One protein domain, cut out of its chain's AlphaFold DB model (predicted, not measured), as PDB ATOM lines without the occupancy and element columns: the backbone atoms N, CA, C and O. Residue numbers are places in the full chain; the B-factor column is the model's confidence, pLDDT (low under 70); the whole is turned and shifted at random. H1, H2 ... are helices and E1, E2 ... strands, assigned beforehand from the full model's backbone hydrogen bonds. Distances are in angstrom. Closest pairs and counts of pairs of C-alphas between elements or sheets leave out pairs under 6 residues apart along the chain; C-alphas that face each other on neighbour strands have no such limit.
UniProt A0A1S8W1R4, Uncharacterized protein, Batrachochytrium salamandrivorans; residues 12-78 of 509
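This is residues 12 to 78 of the 509 residues of an uncharacterized protein of Batrachochytrium salamandrivorans (UniProt A0A1S8W1R4). Little of this domain is regular structure: a short two-stranded hairpin, E1 and E2, sits among long loops, with H1 over one face and H2 at the far end of the last loop. The printed part has 67 residues, with two named helices and two named strands in the order H1, E1, E2, H2; the sheet is antiparallel. The class is mixed, with 22 residues in named elements. The whole is compact, radius of gyration of the C-alphas 12.4 A, spanning 37 by 26 by 20 A.

E1 is residues 31 to 34, 10.3 A long, and E2 residues 53 to 56, 9.9 A. H1, residues 12 to 19, measures 10.3 A from C-alpha 12 at (257.571, 311.450, 202.408). H2, residues 72 to 77, measures 9.0 A and ends at C-alpha 77 (230.423, 304.655, 213.758).

E1 and E2 form an antiparallel hairpin at 151 degrees; N 33 and O 54 are 2.8 A apart, within hydrogen-bond range. Residues 32 to 33 of E1 also pair antiparallel with residues 40 to 41. The closest C-alphas of H1 and E1, Leu 15 and Lys 31, are 7.4 A apart. H1 and E2 are near each other, with 5 pairs of C-alphas within 10 A. H2 is apart from H1 and E1. Every O i to N i+4 pair is within range in H1, 1 of 2 in H2.

The farthest C-alphas, Thr 26 and Ala 77, are 37.4 A apart. The printed part has no cut, and its three links are long. Residues 70 to 78 have pLDDT under 70.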
ATOM      1  N   GLU A  12     256.328 311.244 201.652       90.25
ATOM      2  CA  GLU A  12     257.571 311.450 202.408       90.25
ATOM      3  C   GLU A  12     257.386 312.209 203.729       90.25
ATOM      4  O   GLU A  12     258.202 312.069 204.644       90.25
ATOM      5  N   GLN A  13     256.356 313.051 203.840       90.00
ATOM      6  CA  GLN A  13     256.036 313.717 205.102       90.00
ATOM      7  C   GLN A  13     255.455 312.709 206.106       90.00
ATOM      8  O   GLN A  13     255.800 312.770 207.285       90.00
ATOM      9  N   VAL A  14     254.691 311.713 205.631       90.62
ATOM     10  CA  VAL A  14     254.249 310.566 206.448       90.62
ATOM     11  C   VAL A  14     255.436 309.695 206.863       90.62
ATOM     12  O   VAL A  14     255.549 309.376 208.042       90.62
ATOM     13  N   LEU A  15     256.367 309.364 205.955       91.06
ATOM     14  CA  LEU A  15     257.579 308.593 206.299       91.06
ATOM     15  C   LEU A  15     258.432 309.302 207.371       91.06
ATOM     16  O   LEU A  15     258.887 308.672 208.329       91.06
ATOM     17  N   ARG A  16     258.598 310.629 207.267       89.62
ATOM     18  CA  ARG A  16     259.283 311.442 208.290       89.62
ATOM     19  C   ARG A  16     258.514 311.490 209.609       89.62
ATOM     20  O   ARG A  16     259.111 311.285 210.663       89.62
ATOM     21  N   GLN A  17     257.195 311.694 209.577       89.25
ATOM     22  CA  GLN A  17     256.394 311.731 210.802       89.25
ATOM     23  C   GLN A  17     256.305 310.356 211.493       89.25
ATOM     24  O   GLN A  17     256.259 310.304 212.720       89.25
ATOM     25  N   LEU A  18     256.346 309.253 210.739       90.50
ATOM     26  CA  LEU A  18     256.507 307.902 211.283       90.50
ATOM     27  C   LEU A  18     257.900 307.706 211.891       90.50
ATOM     28  O   LEU A  18     257.983 307.237 213.019       90.50
ATOM     29  N   SER A  19     258.975 308.142 211.222       90.69
ATOM     30  CA  SER A  19     260.346 308.089 211.776       90.69
ATOM     31  C   SER A  19     260.486 308.838 213.106       90.69
ATOM     32  O   SER A  19     261.250 308.425 213.967       90.69
ATOM     33  N   SER A  20     259.726 309.922 213.292       86.69
ATOM     34  CA  SER A  20     259.682 310.689 214.544       86.69
ATOM     35  C   SER A  20     258.826 310.046 215.647       86.69
ATOM     36  O   SER A  20     258.887 310.504 216.785       86.69
ATOM     37  N   LYS A  21     257.987 309.051 215.325       85.62
ATOM     38  CA  LYS A  21     257.026 308.420 216.255       85.62
ATOM     39  C   LYS A  21     257.293 306.933 216.501       85.62
ATOM     40  O   LYS A  21     256.716 306.362 217.419       85.62
ATOM     41  N   MET A  22     258.116 306.298 215.669       85.06
ATOM     42  CA  MET A  22     258.433 304.874 215.711       85.06
ATOM     43  C   MET A  22     259.938 304.692 215.531       85.06
ATOM     44  O   MET A  22     260.474 304.923 214.449       85.06
ATOM     45  N   VAL A  23     260.614 304.248 216.590       82.31
ATOM     46  CA  VAL A  23     262.026 303.864 216.529       82.31
ATOM     47  C   VAL A  23     262.114 302.453 215.947       82.31
ATOM     48  O   VAL A  23     261.661 301.498 216.573       82.31
ATOM     49  N   LEU A  24     262.690 302.312 214.751       85.00
ATOM     50  CA  LEU A  24     263.089 301.010 214.214       85.00
ATOM     51  C   LEU A  24     264.567 300.768 214.538       85.00
ATOM     52  O   LEU A  24     265.391 301.673 214.405       85.00
ATOM     53  N   THR A  25     264.919 299.531 214.883       81.94
ATOM     54  CA  THR A  25     266.313 299.101 215.125       81.94
ATOM     55  C   THR A  25     267.233 299.367 213.931       81.94
ATOM     56  O   THR A  25     268.417 299.635 214.099       81.94
ATOM     57  N   THR A  26     266.679 299.334 212.718       81.06
ATOM     58  CA  THR A  26     267.368 299.576 211.444       81.06
ATOM     59  C   THR A  26     267.206 301.015 210.917       81.06
ATOM     60  O   THR A  26     267.382 301.272 209.724       81.06
ATOM     61  N   GLY A  27     266.901 301.973 211.802       85.62
ATOM     62  CA  GLY A  27     266.940 303.414 211.527       85.62
ATOM     63  C   GLY A  27     265.633 304.012 210.993       85.62
ATOM     64  O   GLY A  27     264.537 303.578 211.332       85.62
ATOM     65  N   GLN A  28     265.738 305.063 210.176       89.81
ATOM     66  CA  GLN A  28     264.571 305.824 209.708       89.81
ATOM     67  C   GLN A  28     263.652 305.020 208.771       89.81
ATOM     68  O   GLN A  28     264.088 304.159 207.999       89.81
ATOM     69  N   VAL A  29     262.367 305.371 208.799       92.31
ATOM     70  CA  VAL A  29     261.304 304.787 207.976       92.31
ATOM     71  C   VAL A  29     261.474 305.193 206.511       92.31
ATOM     72  O   VAL A  29     261.565 306.375 206.187       92.31
ATOM     73  N   ARG A  30     261.479 304.207 205.605       89.31
ATOM     74  CA  ARG A  30     261.636 304.413 204.147       89.31
ATOM     75  C   ARG A  30     260.571 303.707 203.304       89.31
ATOM     76  O   ARG A  30     260.422 304.006 202.117       89.31
ATOM     77  N   LYS A  31     259.844 302.751 203.885       91.12
ATOM     78  CA  LYS A  31     258.809 301.958 203.216       91.12
ATOM     79  C   LYS A  31     257.631 301.743 204.164       91.12
ATOM     80  O   LYS A  31     257.818 301.571 205.366       91.12
ATOM     81  N   ILE A  32     256.435 301.698 203.591       92.44
ATOM     82  CA  ILE A  32     255.217 301.242 204.258       92.44
ATOM     83  C   ILE A  32     254.679 300.073 203.438       92.44
ATOM     84  O   ILE A  32     254.694 300.112 202.204       92.44
ATOM     85  N   TYR A  33     254.227 299.042 204.134       91.94
ATOM     86  CA  TYR A  33     253.552 297.880 203.587       91.94
ATOM     87  C   TYR A  33     252.201 297.728 204.288       91.94
ATOM     88  O   TYR A  33     252.085 298.022 205.477       91.94
ATOM     89  N   ASP A  34     251.183 297.262 203.578       91.75
ATOM     90  CA  ASP A  34     249.959 296.769 204.211       91.75
ATOM     91  C   ASP A  34     250.267 295.490 205.018       91.75
ATOM     92  O   ASP A  34     250.986 294.607 204.543       91.75
ATOM     93  N   ALA A  35     249.732 295.381 206.237       87.56
ATOM     94  CA  ALA A  35     249.866 294.197 207.084       87.56
ATOM     95  C   ALA A  35     249.169 292.950 206.506       87.56
ATOM     96  O   ALA A  35     249.522 291.829 206.878       87.56
ATOM     97  N   GLU A  36     248.166 293.127 205.641       83.25
ATOM     98  CA  GLU A  36     247.297 292.047 205.168       83.25
ATOM     99  C   GLU A  36     247.786 291.467 203.832       83.25
ATOM    100  O   GLU A  36     248.230 290.313 203.769       83.25
ATOM    101  N   SER A  37     247.796 292.279 202.773       84.44
ATOM    102  CA  SER A  37     248.319 291.898 201.454       84.44
ATOM    103  C   SER A  37     249.849 291.803 201.415       84.44
ATOM    104  O   SER A  37     250.396 291.012 200.646       84.44
ATOM    105  N   GLY A  38     250.557 292.590 202.234       86.44
ATOM    106  CA  GLY A  38     252.001 292.803 202.096       86.44
ATOM    107  C   GLY A  38     252.397 293.743 200.956       86.44
ATOM    108  O   GLY A  38     253.585 293.876 200.653       86.44
ATOM    109  N   GLN A  39     251.433 294.396 200.299       89.62
ATOM    110  CA  GLN A  39     251.698 295.327 199.206       89.62
ATOM    111  C   GLN A  39     252.432 296.574 199.717       89.62
ATOM    112  O   GLN A  39     252.063 297.162 200.732       89.62
ATOM    113  N   ARG A  40     253.477 297.008 198.997       91.06
ATOM    114  CA  ARG A  40     254.171 298.268 199.297       91.06
ATOM    115  C   ARG A  40     253.315 299.455 198.858       91.06
ATOM    116  O   ARG A  40     253.184 299.691 197.656       91.06
ATOM    117  N   ILE A  41     252.852 300.238 199.825       92.44
ATOM    118  CA  ILE A  41     252.188 301.526 199.600       92.44
ATOM    119  C   ILE A  41     253.199 302.537 199.039       92.44
ATOM    120  O   ILE A  41     254.378 302.548 199.426       92.44
ATOM    121  N   ARG A  42     252.742 303.376 198.102       89.06
ATOM    122  CA  ARG A  42     253.553 304.442 197.482       89.06
ATOM    123  C   ARG A  42     252.849 305.800 197.480       89.06
ATOM    124  O   ARG A  42     253.533 306.821 197.448       89.06
ATOM    125  N   SER A  43     251.519 305.816 197.521       87.81
ATOM    126  CA  SER A  43     250.695 307.025 197.502       87.81
ATOM    127  C   SER A  43     250.084 307.295 198.877       87.81
ATOM    128  O   SER A  43     249.959 306.401 199.710       87.81
ATOM    129  N   LEU A  44     249.622 308.527 199.103       86.81
ATOM    130  CA  LEU A  44     248.708 308.808 200.219       86.81
ATOM    131  C   LEU A  44     247.309 308.212 199.978       86.81
ATOM    132  O   LEU A  44     246.637 307.848 200.933       86.81
ATOM    133  N   HIS A  45     246.894 308.083 198.714       84.56
ATOM    134  CA  HIS A  45     245.585 307.548 198.325       84.56
ATOM    135  C   HIS A  45     245.408 306.052 198.634       84.56
ATOM    136  O   HIS A  45     244.282 305.613 198.827       84.56
ATOM    137  N   ASP A  46     246.500 305.283 198.730       85.38
ATOM    138  CA  ASP A  46     246.456 303.863 199.108       85.38
ATOM    139  C   ASP A  46     246.293 303.666 200.640       85.38
ATOM    140  O   ASP A  46     246.226 302.533 201.113       85.38
ATOM    141  N   ILE A  47     246.248 304.748 201.435       86.81
ATOM    142  CA  ILE A  47     246.122 304.713 202.901       86.81
ATOM    143  C   ILE A  47     244.689 305.061 203.318       86.81
ATOM    144  O   ILE A  47     244.294 306.227 203.326       86.81
ATOM    145  N   TYR A  48     243.934 304.052 203.752       81.81
ATOM    146  CA  TYR A  48     242.561 304.214 204.235       81.81
ATOM    147  C   TYR A  48     242.475 304.347 205.771       81.81
ATOM    148  O   TYR A  48     243.339 303.828 206.489       81.81
ATOM    149  N   PRO A  49     241.434 305.011 206.316       81.81
ATOM    150  CA  PRO A  49     241.155 305.007 207.751       81.81
ATOM    151  C   PRO A  49     241.041 303.578 208.302       81.81
ATOM    152  O   PRO A  49     240.428 302.714 207.686       81.81
ATOM    153  N   GLY A  50     241.656 303.318 209.459       80.12
ATOM    154  CA  GLY A  50     241.648 301.996 210.098       80.12
ATOM    155  C   GLY A  50     242.518 300.916 209.431       80.12
ATOM    156  O   GLY A  50     242.602 299.813 209.966       80.12
ATOM    157  N   HIS A  51     243.192 301.209 208.313       85.44
ATOM    158  CA  HIS A  51     244.064 300.253 207.626       85.44
ATOM    159  C   HIS A  51     245.315 299.925 208.470       85.44
ATOM    160  O   HIS A  51     245.961 300.817 209.028       85.44
ATOM    161  N   ASN A  52     245.651 298.636 208.587       88.94
ATOM    162  CA  ASN A  52     246.752 298.156 209.428       88.94
ATOM    163  C   ASN A  52     248.071 298.189 208.639       88.94
ATOM    164  O   ASN A  52     248.241 297.444 207.678       88.94
ATOM    165  N   LEU A  53     249.012 299.047 209.044       90.31
ATOM    166  CA  LEU A  53     250.231 299.331 208.280       90.31
ATOM    167  C   LEU A  53     251.504 298.865 208.991       90.31
ATOM    168  O   LEU A  53     251.747 299.194 210.152       90.31
ATOM    169  N   VAL A  54     252.351 298.157 208.247       90.69
ATOM    170  CA  VAL A  54     253.682 297.705 208.655       90.69
ATOM    171  C   VAL A  54     254.729 298.663 208.105       90.69
ATOM    172  O   VAL A  54     254.736 299.019 206.926       90.69
ATOM    173  N   VAL A  55     255.638 299.089 208.973       92.19
ATOM    174  CA  VAL A  55     256.599 300.155 208.685       92.19
ATOM    175  C   VAL A  55     258.010 299.576 208.636       92.19
ATOM    176  O   VAL A  55     258.391 298.807 209.514       92.19
ATOM    177  N   ALA A  56     258.786 299.931 207.608       91.44
ATOM    178  CA  ALA A  56     260.129 299.397 207.396       91.44
ATOM    179  C   ALA A  56     261.137 300.463 206.935       91.44
ATOM    180  O   ALA A  56     260.805 301.477 206.314       91.44
ATOM    181  N   SER A  57     262.403 300.187 207.229       89.75
ATOM    182  CA  SER A  57     263.585 300.941 206.813       89.75
ATOM    183  C   SER A  57     264.093 300.402 205.457       89.75
ATOM    184  O   SER A  57     263.393 300.463 204.443       89.75
ATOM    185  N   PHE A  58     265.297 299.829 205.418       86.25
ATOM    186  CA  PHE A  58     265.831 299.069 204.289       86.25
ATOM    187  C   PHE A  58     265.286 297.639 204.199       86.25
ATOM    188  O   PHE A  58     265.296 297.076 203.103       86.25
ATOM    189  N   GLU A  59     264.778 297.068 205.294       86.81
ATOM    190  CA  GLU A  59     264.343 295.666 205.350       86.81
ATOM    191  C   GLU A  59     263.242 295.311 204.325       86.81
ATOM    192  O   GLU A  59     262.452 296.177 203.918       86.81
ATOM    193  N   PRO A  60     263.185 294.047 203.861       83.44
ATOM    194  CA  PRO A  60     262.033 293.523 203.140       83.44
ATOM    195  C   PRO A  60     260.838 293.344 204.090       83.44
ATOM    196  O   PRO A  60     261.000 293.208 205.301       83.44
ATOM    197  N   PHE A  61     259.631 293.299 203.530       88.12
ATOM    198  CA  PHE A  61     258.440 292.920 204.286       88.12
ATOM    199  C   PHE A  61     258.541 291.458 204.751       88.12
ATOM    200  O   PHE A  61     258.859 290.571 203.959       88.12
ATOM    201  N   LYS A  62     258.258 291.214 206.033       85.94
ATOM    202  CA  LYS A  62     258.247 289.885 206.659       85.94
ATOM    203  C   LYS A  62     256.800 289.545 207.015       85.94
ATOM    204  O   LYS A  62     256.168 290.299 207.746       85.94
ATOM    205  N   ARG A  63     256.263 288.415 206.541       81.81
ATOM    206  CA  ARG A  63     254.905 287.971 206.913       81.81
ATOM    207  C   ARG A  63     254.894 287.328 208.300       81.81
ATOM    208  O   ARG A  63     254.893 286.111 208.439       81.81
ATOM    209  N   VAL A  64     254.902 288.183 209.316       83.56
ATOM    210  CA  VAL A  64     254.678 287.845 210.729       83.56
ATOM    211  C   VAL A  64     253.179 288.017 211.038       83.56
ATOM    212  O   VAL A  64     252.551 288.893 210.439       83.56
ATOM    213  N   PRO A  65     252.569 287.241 211.955       83.31
ATOM    214  CA  PRO A  65     251.252 287.567 212.505       83.31
ATOM    215  C   PRO A  65     251.314 288.877 213.311       83.31
ATOM    216  O   PRO A  65     251.578 288.888 214.512       83.31
ATOM    217  N   TYR A  66     251.098 290.004 212.633       80.81
ATOM    218  CA  TYR A  66     251.038 291.327 213.249       80.81
ATOM    219  C   TYR A  66     249.777 291.485 214.110       80.81
ATOM    220  O   TYR A  66     248.682 291.098 213.695       80.81
ATOM    221  N   LEU A  67     249.915 292.111 215.283       79.56
ATOM    222  CA  LEU A  67     248.784 292.474 216.140       79.56
ATOM    223  C   LEU A  67     247.962 293.587 215.470       79.56
ATOM    224  O   LEU A  67     248.288 294.769 215.577       79.56
ATOM    225  N   LYS A  68     246.905 293.196 214.755       79.19
ATOM    226  CA  LYS A  68     245.986 294.122 214.086       79.19
ATOM    227  C   LYS A  68     245.119 294.850 215.109       79.19
ATOM    228  O   LYS A  68     244.526 294.221 215.985       79.19
ATOM    229  N   GLN A  69     244.979 296.165 214.961       75.94
ATOM    230  CA  GLN A  69     243.965 296.922 215.691       75.94
ATOM    231  C   GLN A  69     242.659 296.897 214.888       75.94
ATOM    232  O   GLN A  69     242.629 297.328 213.734       75.94
ATOM    233  N   ASN A  70     241.570 296.417 215.499       68.38
ATOM    234  CA  ASN A  70     240.223 296.427 214.908       68.38
ATOM    235  C   ASN A  70     239.598 297.833 214.972       68.38
ATOM    236  O   ASN A  70     238.586 298.081 215.623       68.38
ATOM    237  N   LEU A  71     240.237 298.772 214.271       67.00
ATOM    238  CA  LEU A  71     239.762 300.144 214.087       67.00
ATOM    239  C   LEU A  71     238.543 300.219 213.152       67.00
ATOM    240  O   LEU A  71     237.819 301.207 213.198       67.00
ATOM    241  N   SER A  72     238.281 299.164 212.373       59.25
ATOM    242  CA  SER A  72     237.109 299.011 211.502       59.25
ATOM    243  C   SER A  72     235.788 299.280 212.231       59.25
ATOM    244  O   SER A  72     234.980 300.074 211.756       59.25
ATOM    245  N   ALA A  73     235.599 298.705 213.425       57.31
ATOM    246  CA  ALA A  73     234.398 298.911 214.239       57.31
ATOM    247  C   ALA A  73     234.220 300.375 214.689       57.31
ATOM    248  O   ALA A  73     233.104 300.891 214.701       57.31
ATOM    249  N   LEU A  74     235.322 301.070 214.997       54.78
ATOM    250  CA  LEU A  74     235.316 302.496 215.343       54.78
ATOM    251  C   LEU A  74     235.019 303.371 214.111       54.78
ATOM    252  O   LEU A  74     234.266 304.339 214.208       54.78
ATOM    253  N   THR A  75     235.539 303.008 212.934       50.69
ATOM    254  CA  THR A  75     235.240 303.705 211.670       50.69
ATOM    255  C   THR A  75     233.839 303.427 211.121       50.69
ATOM    256  O   THR A  75     233.344 304.232 210.344       50.69
ATOM    257  N   SER A  76     233.157 302.352 211.534       51.25
ATOM    258  CA  SER A  76     231.746 302.137 211.171       51.25
ATOM    259  C   SER A  76     230.812 303.152 211.841       51.25
ATOM    260  O   SER A  76     229.835 303.578 211.233       51.25
ATOM    261  N   ALA A  77     231.126 303.568 213.075       52.03
ATOM    262  CA  ALA A  77     230.423 304.655 213.758       52.03
ATOM    263  C   ALA A  77     230.851 306.032 213.219       52.03
ATOM    264  O   ALA A  77     230.011 306.903 213.004       52.03
ATOM    265  N   VAL A  78     232.143 306.214 212.916       49.88
ATOM    266  CA  VAL A  78     232.640 307.380 212.163       49.88
ATOM    267  C   VAL A  78     232.500 307.126 210.659       49.88
ATOM    268  O   VAL A  78     233.480 307.146 209.907       49.88
TER     269      VAL A  78